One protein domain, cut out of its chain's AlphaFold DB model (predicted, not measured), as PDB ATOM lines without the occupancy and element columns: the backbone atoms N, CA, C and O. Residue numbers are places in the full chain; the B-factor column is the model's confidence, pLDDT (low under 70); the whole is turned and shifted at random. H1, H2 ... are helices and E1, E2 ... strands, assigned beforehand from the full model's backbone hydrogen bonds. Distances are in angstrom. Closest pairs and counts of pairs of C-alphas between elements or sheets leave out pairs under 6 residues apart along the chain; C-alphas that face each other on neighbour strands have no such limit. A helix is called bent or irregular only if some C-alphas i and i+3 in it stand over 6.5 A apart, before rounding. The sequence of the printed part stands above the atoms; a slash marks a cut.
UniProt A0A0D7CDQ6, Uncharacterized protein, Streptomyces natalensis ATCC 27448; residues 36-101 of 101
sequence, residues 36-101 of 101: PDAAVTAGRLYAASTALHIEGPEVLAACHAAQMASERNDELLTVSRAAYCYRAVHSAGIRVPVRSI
ATOM      1  N   PRO A  36     -49.278  41.729 -13.273       87.88
ATOM      2  CA  PRO A  36     -47.888  41.308 -13.077       87.88
ATOM      3  C   PRO A  36     -47.351  40.426 -14.215       87.88
ATOM      4  O   PRO A  36     -46.222  40.617 -14.661       87.88
ATOM      5  N   ASP A  37     -48.176  39.524 -14.753       88.31
ATOM      6  CA  ASP A  37     -47.800  38.659 -15.881       88.31
ATOM      7  C   ASP A  37     -47.486  39.460 -17.152       88.31
ATOM      8  O   ASP A  37     -46.588  39.105 -17.921       88.31
ATOM      9  N   ALA A  38     -48.176  40.589 -17.348       87.00
ATOM     10  CA  ALA A  38     -47.887  41.500 -18.446       87.00
ATOM     11  C   ALA A  38     -46.543  42.211 -18.266       87.00
ATOM     12  O   ALA A  38     -45.795  42.368 -19.226       87.00
ATOM     13  N   ALA A  39     -46.176  42.564 -17.035       89.44
ATOM     14  CA  ALA A  39     -44.849  43.108 -16.753       89.44
ATOM     15  C   ALA A  39     -43.735  42.085 -17.012       89.44
ATOM     16  O   ALA A  39     -42.709  42.423 -17.603       89.44
ATOM     17  N   VAL A  40     -43.939  40.818 -16.638       92.00
ATOM     18  CA  VAL A  40     -42.960  39.750 -16.895       92.00
ATOM     19  C   VAL A  40     -42.772  39.522 -18.395       92.00
ATOM     20  O   VAL A  40     -41.637  39.437 -18.869       92.00
ATOM     21  N   THR A  41     -43.862  39.436 -19.156       90.50
ATOM     22  CA  THR A  41     -43.799  39.230 -20.608       90.50
ATOM     23  C   THR A  41     -43.151  40.420 -21.314       90.50
ATOM     24  O   THR A  41     -42.219  40.217 -22.097       90.50
ATOM     25  N   ALA A  42     -43.533  41.654 -20.976       90.88
ATOM     26  CA  ALA A  42     -42.875  42.853 -21.489       90.88
ATOM     27  C   ALA A  42     -41.378  42.892 -21.137       90.88
ATOM     28  O   ALA A  42     -40.559  43.217 -21.995       90.88
ATOM     29  N   GLY A  43     -40.994  42.482 -19.924       92.06
ATOM     30  CA  GLY A  43     -39.594  42.378 -19.508       92.06
ATOM     31  C   GLY A  43     -38.793  41.360 -20.326       92.06
ATOM     32  O   GLY A  43     -37.658  41.633 -20.714       92.06
ATOM     33  N   ARG A  44     -39.385  40.208 -20.665       93.25
ATOM     34  CA  ARG A  44     -38.754  39.214 -21.556       93.25
ATOM     35  C   ARG A  44     -38.556  39.761 -22.970       93.25
ATOM     36  O   ARG A  44     -37.501  39.546 -23.562       93.25
ATOM     37  N   LEU A  45     -39.539  40.489 -23.499       91.94
ATOM     38  CA  LEU A  45     -39.438  41.149 -24.806       91.94
ATOM     39  C   LEU A  45     -38.386  42.264 -24.804       91.94
ATOM     40  O   LEU A  45     -37.623  42.405 -25.761       91.94
ATOM     41  N   TYR A  46     -38.295  43.016 -23.709       94.38
ATOM     42  CA  TYR A  46     -37.263  44.027 -23.528       94.38
ATOM     43  C   TYR A  46     -35.865  43.399 -23.480       94.38
ATOM     44  O   TYR A  46     -34.980  43.839 -24.207       94.38
ATOM     45  N   ALA A  47     -35.676  42.303 -22.739       92.75
ATOM     46  CA  ALA A  47     -34.414  41.558 -22.724       92.75
ATOM     47  C   ALA A  47     -34.031  40.998 -24.111       92.75
ATOM     48  O   ALA A  47     -32.857  40.946 -24.465       92.75
ATOM     49  N   ALA A  48     -35.009  40.614 -24.939       91.19
ATOM     50  CA  ALA A  48     -34.746  40.252 -26.332       91.19
ATOM     51  C   ALA A  48     -34.360  41.471 -27.198       91.19
ATOM     52  O   ALA A  48     -33.595  41.331 -28.150       91.19
ATOM     53  N   SER A  49     -34.854  42.669 -26.866       90.69
ATOM     54  CA  SER A  49     -34.484  43.925 -27.537       90.69
ATOM     55  C   SER A  49     -33.057  44.354 -27.210       90.69
ATOM     56  O   SER A  49     -32.333  44.795 -28.104       90.69
ATOM     57  N   THR A  50     -32.611  44.154 -25.967       90.00
ATOM     58  CA  THR A  50     -31.241  44.496 -25.553       90.00
ATOM     59  C   THR A  50     -30.196  43.624 -26.255       90.00
ATOM     60  O   THR A  50     -29.141  44.119 -26.641       90.00
ATOM     61  N   ALA A  51     -30.521  42.363 -26.567       88.94
ATOM     62  CA  ALA A  51     -29.689  41.504 -27.419       88.94
ATOM     63  C   ALA A  51     -29.502  42.051 -28.853       88.94
ATOM     64  O   ALA A  51     -28.581  41.643 -29.559       88.94
ATOM     65  N   LEU A  52     -30.361  42.980 -29.285       86.62
ATOM     66  CA  LEU A  52     -30.268  43.705 -30.554       86.62
ATOM     67  C   LEU A  52     -29.689  45.122 -30.387       86.62
ATOM     68  O   LEU A  52     -29.722  45.893 -31.346       86.62
ATOM     69  N   HIS A  53     -29.195  45.469 -29.193       90.75
ATOM     70  CA  HIS A  53     -28.756  46.814 -28.805       90.75
ATOM     71  C   HIS A  53     -29.844  47.888 -28.965       90.75
ATOM     72  O   HIS A  53     -29.561  49.040 -29.287       90.75
ATOM     73  N   ILE A  54     -31.106  47.498 -28.771       89.31
ATOM     74  CA  ILE A  54     -32.260  48.396 -28.769       89.31
ATOM     75  C   ILE A  54     -32.754  48.482 -27.328       89.31
ATOM     76  O   ILE A  54     -33.379  47.557 -26.813       89.31
ATOM     77  N   GLU A  55     -32.431  49.589 -26.672       91.12
ATOM     78  CA  GLU A  55     -32.618  49.793 -25.237       91.12
ATOM     79  C   GLU A  55     -33.306  51.133 -24.980       91.12
ATOM     80  O   GLU A  55     -33.323  52.008 -25.844       91.12
ATOM     81  N   GLY A  56     -33.867  51.289 -23.784       89.50
ATOM     82  CA  GLY A  56     -34.478  52.537 -23.344       89.50
ATOM     83  C   GLY A  56     -35.912  52.370 -22.837       89.50
ATOM     84  O   GLY A  56     -36.592  51.383 -23.146       89.50
ATOM     85  N   PRO A  57     -36.400  53.341 -22.049       87.31
ATOM     86  CA  PRO A  57     -37.743  53.304 -21.474       87.31
ATOM     87  C   PRO A  57     -38.848  53.257 -22.540       87.31
ATOM     88  O   PRO A  57     -39.888  52.636 -22.328       87.31
ATOM     89  N   GLU A  58     -38.631  53.860 -23.707       89.25
ATOM     90  CA  GLU A  58     -39.541  53.812 -24.851       89.25
ATOM     91  C   GLU A  58     -39.663  52.411 -25.454       89.25
ATOM     92  O   GLU A  58     -40.740  52.037 -25.917       89.25
ATOM     93  N   VAL A  59     -38.592  51.615 -25.412       92.12
ATOM     94  CA  VAL A  59     -38.589  50.236 -25.911       92.12
ATOM     95  C   VAL A  59     -39.356  49.343 -24.941       92.12
ATOM     96  O   VAL A  59     -40.192  48.546 -25.366       92.12
ATOM     97  N   LEU A  60     -39.154  49.521 -23.631       92.50
ATOM     98  CA  LEU A  60     -39.938  48.822 -22.611       92.50
ATOM     99  C   LEU A  60     -41.431  49.184 -22.702       92.50
ATOM    100  O   LEU A  60     -42.289  48.300 -22.680       92.50
ATOM    101  N   ALA A  61     -41.747  50.470 -22.870       90.62
ATOM    102  CA  ALA A  61     -43.118  50.929 -23.077       90.62
ATOM    103  C   ALA A  61     -43.734  50.341 -24.359       90.62
ATOM    104  O   ALA A  61     -44.891  49.923 -24.348       90.62
ATOM    105  N   ALA A  62     -42.965  50.251 -25.448       93.06
ATOM    106  CA  ALA A  62     -43.406  49.626 -26.692       93.06
ATOM    107  C   ALA A  62     -43.673  48.123 -26.529       93.06
ATOM    108  O   ALA A  62     -44.662  47.629 -27.067       93.06
ATOM    109  N   CYS A  63     -42.851  47.410 -25.753       93.19
ATOM    110  CA  CYS A  63     -43.071  45.999 -25.426       93.19
ATOM    111  C   CYS A  63     -44.396  45.802 -24.673       93.19
ATOM    112  O   CYS A  63     -45.185  44.930 -25.039       93.19
ATOM    113  N   HIS A  64     -44.684  46.658 -23.688       92.75
ATOM    114  CA  HIS A  64     -45.969  46.668 -22.982       92.75
ATOM    115  C   HIS A  64     -47.152  46.969 -23.906       92.75
ATOM    116  O   HIS A  64     -48.156  46.256 -23.884       92.75
ATOM    117  N   ALA A  65     -47.038  48.015 -24.724       92.00
ATOM    118  CA  ALA A  65     -48.100  48.423 -25.635       92.00
ATOM    119  C   ALA A  65     -48.404  47.327 -26.665       92.00
ATOM    120  O   ALA A  65     -49.568  47.023 -26.919       92.00
ATOM    121  N   ALA A  66     -47.368  46.696 -27.221       92.12
ATOM    122  CA  ALA A  66     -47.543  45.638 -28.201       92.12
ATOM    123  C   ALA A  66     -48.144  44.371 -27.589       92.12
ATOM    124  O   ALA A  66     -49.038  43.780 -28.185       92.12
ATOM    125  N   GLN A  67     -47.723  43.977 -26.386       91.19
ATOM    126  CA  GLN A  67     -48.369  42.867 -25.690       91.19
ATOM    127  C   GLN A  67     -49.863  43.138 -25.478       91.19
ATOM    128  O   GLN A  67     -50.693  42.296 -25.812       91.19
ATOM    129  N   MET A  68     -50.208  44.321 -24.968       90.44
ATOM    130  CA  MET A  68     -51.595  44.693 -24.697       90.44
ATOM    131  C   MET A  68     -52.449  44.698 -25.971       90.44
ATOM    132  O   MET A  68     -53.558  44.170 -25.971       90.44
ATOM    133  N   ALA A  69     -51.917  45.245 -27.068       91.31
ATOM    134  CA  ALA A  69     -52.578  45.216 -28.368       91.31
ATOM    135  C   ALA A  69     -52.769  43.774 -28.871       91.31
ATOM    136  O   ALA A  69     -53.839  43.430 -29.368       91.31
ATOM    137  N   SER A  70     -51.772  42.904 -28.673       89.75
ATOM    138  CA  SER A  70     -51.858  41.490 -29.052       89.75
ATOM    139  C   SER A  70     -52.939  40.741 -28.274       89.75
ATOM    140  O   SER A  70     -53.649  39.932 -28.863       89.75
ATOM    141  N   GLU A  71     -53.063  40.980 -26.969       89.00
ATOM    142  CA  GLU A  71     -54.071  40.330 -26.115       89.00
ATOM    143  C   GLU A  71     -55.496  40.762 -26.481       89.00
ATOM    144  O   GLU A  71     -56.437  39.977 -26.369       89.00
ATOM    145  N   ARG A  72     -55.649  42.004 -26.948       88.94
ATOM    146  CA  ARG A  72     -56.938  42.592 -27.331       88.94
ATOM    147  C   ARG A  72     -57.296  42.399 -28.805       88.94
ATOM    148  O   ARG A  72     -58.430  42.659 -29.183       88.94
ATOM    149  N   ASN A  73     -56.369  41.885 -29.618       89.88
ATOM    150  CA  ASN A  73     -56.461  41.866 -31.083       89.88
ATOM    151  C   ASN A  73     -56.668  43.264 -31.694       89.88
ATOM    152  O   ASN A  73     -57.342  43.410 -32.714       89.88
ATOM    153  N   ASP A  74     -56.063  44.276 -31.077       91.38
ATOM    154  CA  ASP A  74     -56.128  45.662 -31.527       91.38
ATOM    155  C   ASP A  74     -54.938  46.022 -32.426       91.38
ATOM    156  O   ASP A  74     -53.857  45.427 -32.369       91.38
ATOM    157  N   GLU A  75     -55.129  47.053 -33.249       92.38
ATOM    158  CA  GLU A  75     -54.049  47.694 -33.995       92.38
ATOM    159  C   GLU A  75     -53.275  48.659 -33.089       92.38
ATOM    160  O   GLU A  75     -53.852  49.482 -32.375       92.38
ATOM    161  N   LEU A  76     -51.948  48.600 -33.158       91.62
ATOM    162  CA  LEU A  76     -51.072  49.513 -32.447       91.62
ATOM    163  C   LEU A  76     -50.717  50.707 -33.334       91.62
ATOM    164  O   LEU A  76     -50.086  50.564 -34.384       91.62
ATOM    165  N   LEU A  77     -51.086  51.901 -32.877       91.94
ATOM    166  CA  LEU A  77     -50.706  53.154 -33.522       91.94
ATOM    167  C   LEU A  77     -49.324  53.594 -33.045       91.94
ATOM    168  O   LEU A  77     -49.053  53.648 -31.845       91.94
ATOM    169  N   THR A  78     -48.451  53.937 -33.985       91.44
ATOM    170  CA  THR A  78     -47.108  54.434 -33.686       91.44
ATOM    171  C   THR A  78     -46.692  55.522 -34.667       91.44
ATOM    172  O   THR A  78     -47.352  55.745 -35.673       91.44
ATOM    173  N   VAL A  79     -45.579  56.196 -34.399       90.50
ATOM    174  CA  VAL A  79     -44.943  57.109 -35.361       90.50
ATOM    175  C   VAL A  79     -43.805  56.385 -36.070       90.50
ATOM    176  O   VAL A  79     -43.126  55.560 -35.455       90.50
ATOM    177  N   SER A  80     -43.512  56.726 -37.329       87.12
ATOM    178  CA  SER A  80     -42.482  56.016 -38.115       87.12
ATOM    179  C   SER A  80     -41.117  55.962 -37.422       87.12
ATOM    180  O   SER A  80     -40.433  54.942 -37.467       87.12
ATOM    181  N   ARG A  81     -40.737  57.030 -36.707       87.81
ATOM    182  CA  ARG A  81     -39.471  57.078 -35.957       87.81
ATOM    183  C   ARG A  81     -39.399  56.101 -34.781       87.81
ATOM    184  O   ARG A  81     -38.304  55.857 -34.309       87.81
ATOM    185  N   ALA A  82     -40.529  55.596 -34.288       88.69
ATOM    186  CA  ALA A  82     -40.609  54.670 -33.157       88.69
ATOM    187  C   ALA A  82     -40.787  53.209 -33.604       88.69
ATOM    188  O   ALA A  82     -40.826  52.313 -32.768       88.69
ATOM    189  N   ALA A  83     -40.846  52.942 -34.915       87.00
ATOM    190  CA  ALA A  83     -41.011  51.590 -35.446       87.00
ATOM    191  C   ALA A  83     -39.904  50.621 -34.978       87.00
ATOM    192  O   ALA A  83     -40.148  49.427 -34.812       87.00
ATOM    193  N   TYR A  84     -38.695  51.132 -34.713       87.50
ATOM    194  CA  TYR A  84     -37.582  50.319 -34.218       87.50
ATOM    195  C   TYR A  84     -37.860  49.694 -32.840       87.50
ATOM    196  O   TYR A  84     -37.346  48.611 -32.565       87.50
ATOM    197  N   CYS A  85     -38.710  50.310 -32.010       89.81
ATOM    198  CA  CYS A  85     -39.037  49.819 -30.669       89.81
ATOM    199  C   CYS A  85     -39.794  48.480 -30.686       89.81
ATOM    200  O   CYS A  85     -39.822  47.779 -29.681       89.81
ATOM    201  N   TYR A  86     -40.389  48.102 -31.821       88.44
ATOM    202  CA  TYR A  86     -41.183  46.876 -31.964       88.44
ATOM    203  C   TYR A  86     -40.397  45.725 -32.609       88.44
ATOM    204  O   TYR A  86     -40.941  44.643 -32.819       88.44
ATOM    205  N   ARG A  87     -39.107  45.914 -32.928       85.44
ATOM    206  CA  ARG A  87     -38.303  44.895 -33.629       85.44
ATOM    207  C   ARG A  87     -38.277  43.552 -32.905       85.44
ATOM    208  O   ARG A  87     -38.560  42.534 -33.525       85.44
ATOM    209  N   ALA A  88     -37.980  43.548 -31.605       83.50
ATOM    210  CA  ALA A  88     -37.915  42.308 -30.833       83.50
ATOM    211  C   ALA A  88     -39.289  41.655 -30.659       83.50
ATOM    212  O   ALA A  88     -39.387  40.433 -30.661       83.50
ATOM    213  N   VAL A  89     -40.352  42.460 -30.576       84.75
ATOM    214  CA  VAL A  89     -41.742  41.984 -30.542       84.75
ATOM    215  C   VAL A  89     -42.063  41.198 -31.815       84.75
ATOM    216  O   VAL A  89     -42.550  40.069 -31.741       84.75
ATOM    217  N   HIS A  90     -41.718  41.747 -32.982       85.00
ATOM    218  CA  HIS A  90     -41.892  41.056 -34.259       85.00
ATOM    219  C   HIS A  90     -41.023  39.797 -34.360       85.00
ATOM    220  O   HIS A  90     -41.505  38.755 -34.803       85.00
ATOM    221  N   SER A  91     -39.765  39.856 -33.910       84.44
ATOM    222  CA  SER A  91     -38.869  38.692 -33.876       84.44
ATOM    223  C   SER A  91     -39.345  37.591 -32.923       84.44
ATOM    224  O   SER A  91     -39.137  36.416 -33.212       84.44
ATOM    225  N   ALA A  92     -40.023  37.947 -31.830       82.75
ATOM    226  CA  ALA A  92     -40.644  37.011 -30.892       82.75
ATOM    227  C   ALA A  92     -41.948  36.386 -31.428       82.75
ATOM    228  O   ALA A  92     -42.567  35.572 -30.748       82.75
ATOM    229  N   GLY A  93     -42.379  36.756 -32.640       80.12
ATOM    230  CA  GLY A  93     -43.581  36.217 -33.274       80.12
ATOM    231  C   GLY A  93     -44.889  36.805 -32.746       80.12
ATOM    232  O   GLY A  93     -45.957  36.286 -33.079       80.12
ATOM    233  N   ILE A  94     -44.835  37.887 -31.962       81.69
ATOM    234  CA  ILE A  94     -46.035  38.596 -31.517       81.69
ATOM    235  C   ILE A  94     -46.639  39.322 -32.722       81.69
ATOM    236  O   ILE A  94     -46.031  40.215 -33.322       81.69
ATOM    237  N   ARG A  95     -47.847  38.899 -33.103       78.69
ATOM    238  CA  ARG A  95     -48.572  39.434 -34.256       78.69
ATOM    239  C   ARG A  95     -49.445  40.597 -33.818       78.69
ATOM    240  O   ARG A  95     -50.611  40.416 -33.495       78.69
ATOM    241  N   VAL A  96     -48.863  41.787 -33.842       83.50
ATOM    242  CA  VAL A  96     -49.586  43.041 -33.625       83.50
ATOM    243  C   VAL A  96     -49.583  43.813 -34.939       83.50
ATOM    244  O   VAL A  96     -48.496  44.083 -35.461       83.50
ATOM    245  N   PRO A  97     -50.752  44.154 -35.506       85.62
ATOM    246  CA  PRO A  97     -50.824  45.090 -36.618       85.62
ATOM    247  C   PRO A  97     -50.290  46.439 -36.135       85.62
ATOM    248  O   PRO A  97     -50.838  47.020 -35.203       85.62
ATOM    249  N   VAL A  98     -49.191  46.917 -36.721       85.88
ATOM    250  CA  VAL A  98     -48.611  48.223 -36.384       85.88
ATOM    251  C   VAL A  98     -48.907  49.189 -37.520       85.88
ATOM    252  O   VAL A  98     -48.441  48.989 -38.644       85.88
ATOM    253  N   ARG A  99     -49.640  50.262 -37.222       89.06
ATOM    254  CA  ARG A  99     -49.917  51.347 -38.165       89.06
ATOM    255  C   ARG A  99     -49.128  52.585 -37.785       89.06
ATOM    256  O   ARG A  99     -49.264  53.114 -36.684       89.06
ATOM    257  N   SER A 100     -48.312  53.057 -38.723       87.31
ATOM    258  CA  SER A 100     -47.649  54.351 -38.585       87.31
ATOM    259  C   SER A 100     -48.622  55.483 -38.917       87.31
ATOM    260  O   SER A 100     -49.296  55.415 -39.947       87.31
ATOM    261  N   ILE A 101     -48.677  56.497 -38.058       84.25
ATOM    262  CA  ILE A 101     -49.384  57.770 -38.263       84.25
ATOM    263  C   ILE A 101     -48.406  58.939 -38.377       84.25
ATOM    264  O   ILE A 101     -47.274  58.830 -37.840       84.25
TER     265      ILE A 101
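AT A GLANCE: This is residues 36 to 101 of the 101 residues of an uncharacterized protein of Streptomyces natalensis ATCC 27448 (UniProt A0A0D7CDQ6). Three helices cross one another at steep angles in a compact knot, with H2 nearest the middle and H1 and H3 each packed across it. A very small sheet of two strands, E1 and E2, lies at the edge away from H1, near H2 and H3. The 66 printed residues hold three named helices and two named strands, in the order H1, H2, E1, H3, E2; the sheet's order is E1, E2, parallel, and the class is mostly helix. The whole is compact, with a radius of gyration of the C-alphas of 10.6 A and spans of 26 by 26 by 19 A.

HOW THE PARTS SIT: H1, residues 36 to 50, touches H2, residues 57 to 72, at a steep tilt of 53 degrees, opposite ways; their closest C-alphas, of Ala 42 and Cys 63, are 5.0 A apart. H3, residues 80 to 91, touches H2 with its residues 85 to 89 alone, at a steep tilt of 64 degrees, the same way; the closest C-alphas, of Val 59 and Cys 85, are 4.8 A apart. H1 and H3 touch through residues 45 to 49 and 87 to 89, about perpendicular at 77 degrees, with the C-alphas of Ser 49 and Ala 88 closest at 5.0 A. E1, residues 76 to 78, and E2, residues 98 to 100, are parallel neighbours; N 78 and O 99 are within hydrogen-bond range at 2.9 A. E1, H3 and E2 form a strand-helix-strand unit, two parallel strands with a helix between, its crossover right-handed. H1 is apart from E1 and E2. In H1 and H2 every O i to N i+4 pair is within hydrogen-bond range; in H3 2 of 8 are, beside 7 of 9 O i to N i+3 pairs.

IN THESE COORDINATES: H1 begins at C-alpha 36 (-47.888, 41.308, -13.077) and is 21.0 A long; H2 is 22.7 A. E1 is 6.4 A long. H3, 18.2 A, is irregular: C-alphas 85 and 88 are 7.6 A apart. E2, 6.6 A, ends at C-alpha 100 (-47.649, 54.351, -38.585).

THE WHOLE: The C-alphas farthest apart, of Pro 36 and Ile 101, the chain's last residue, are 30.1 A apart. The printed part has no cut and no long link. Its mean pLDDT is 89.0, and no printed residue is under 70.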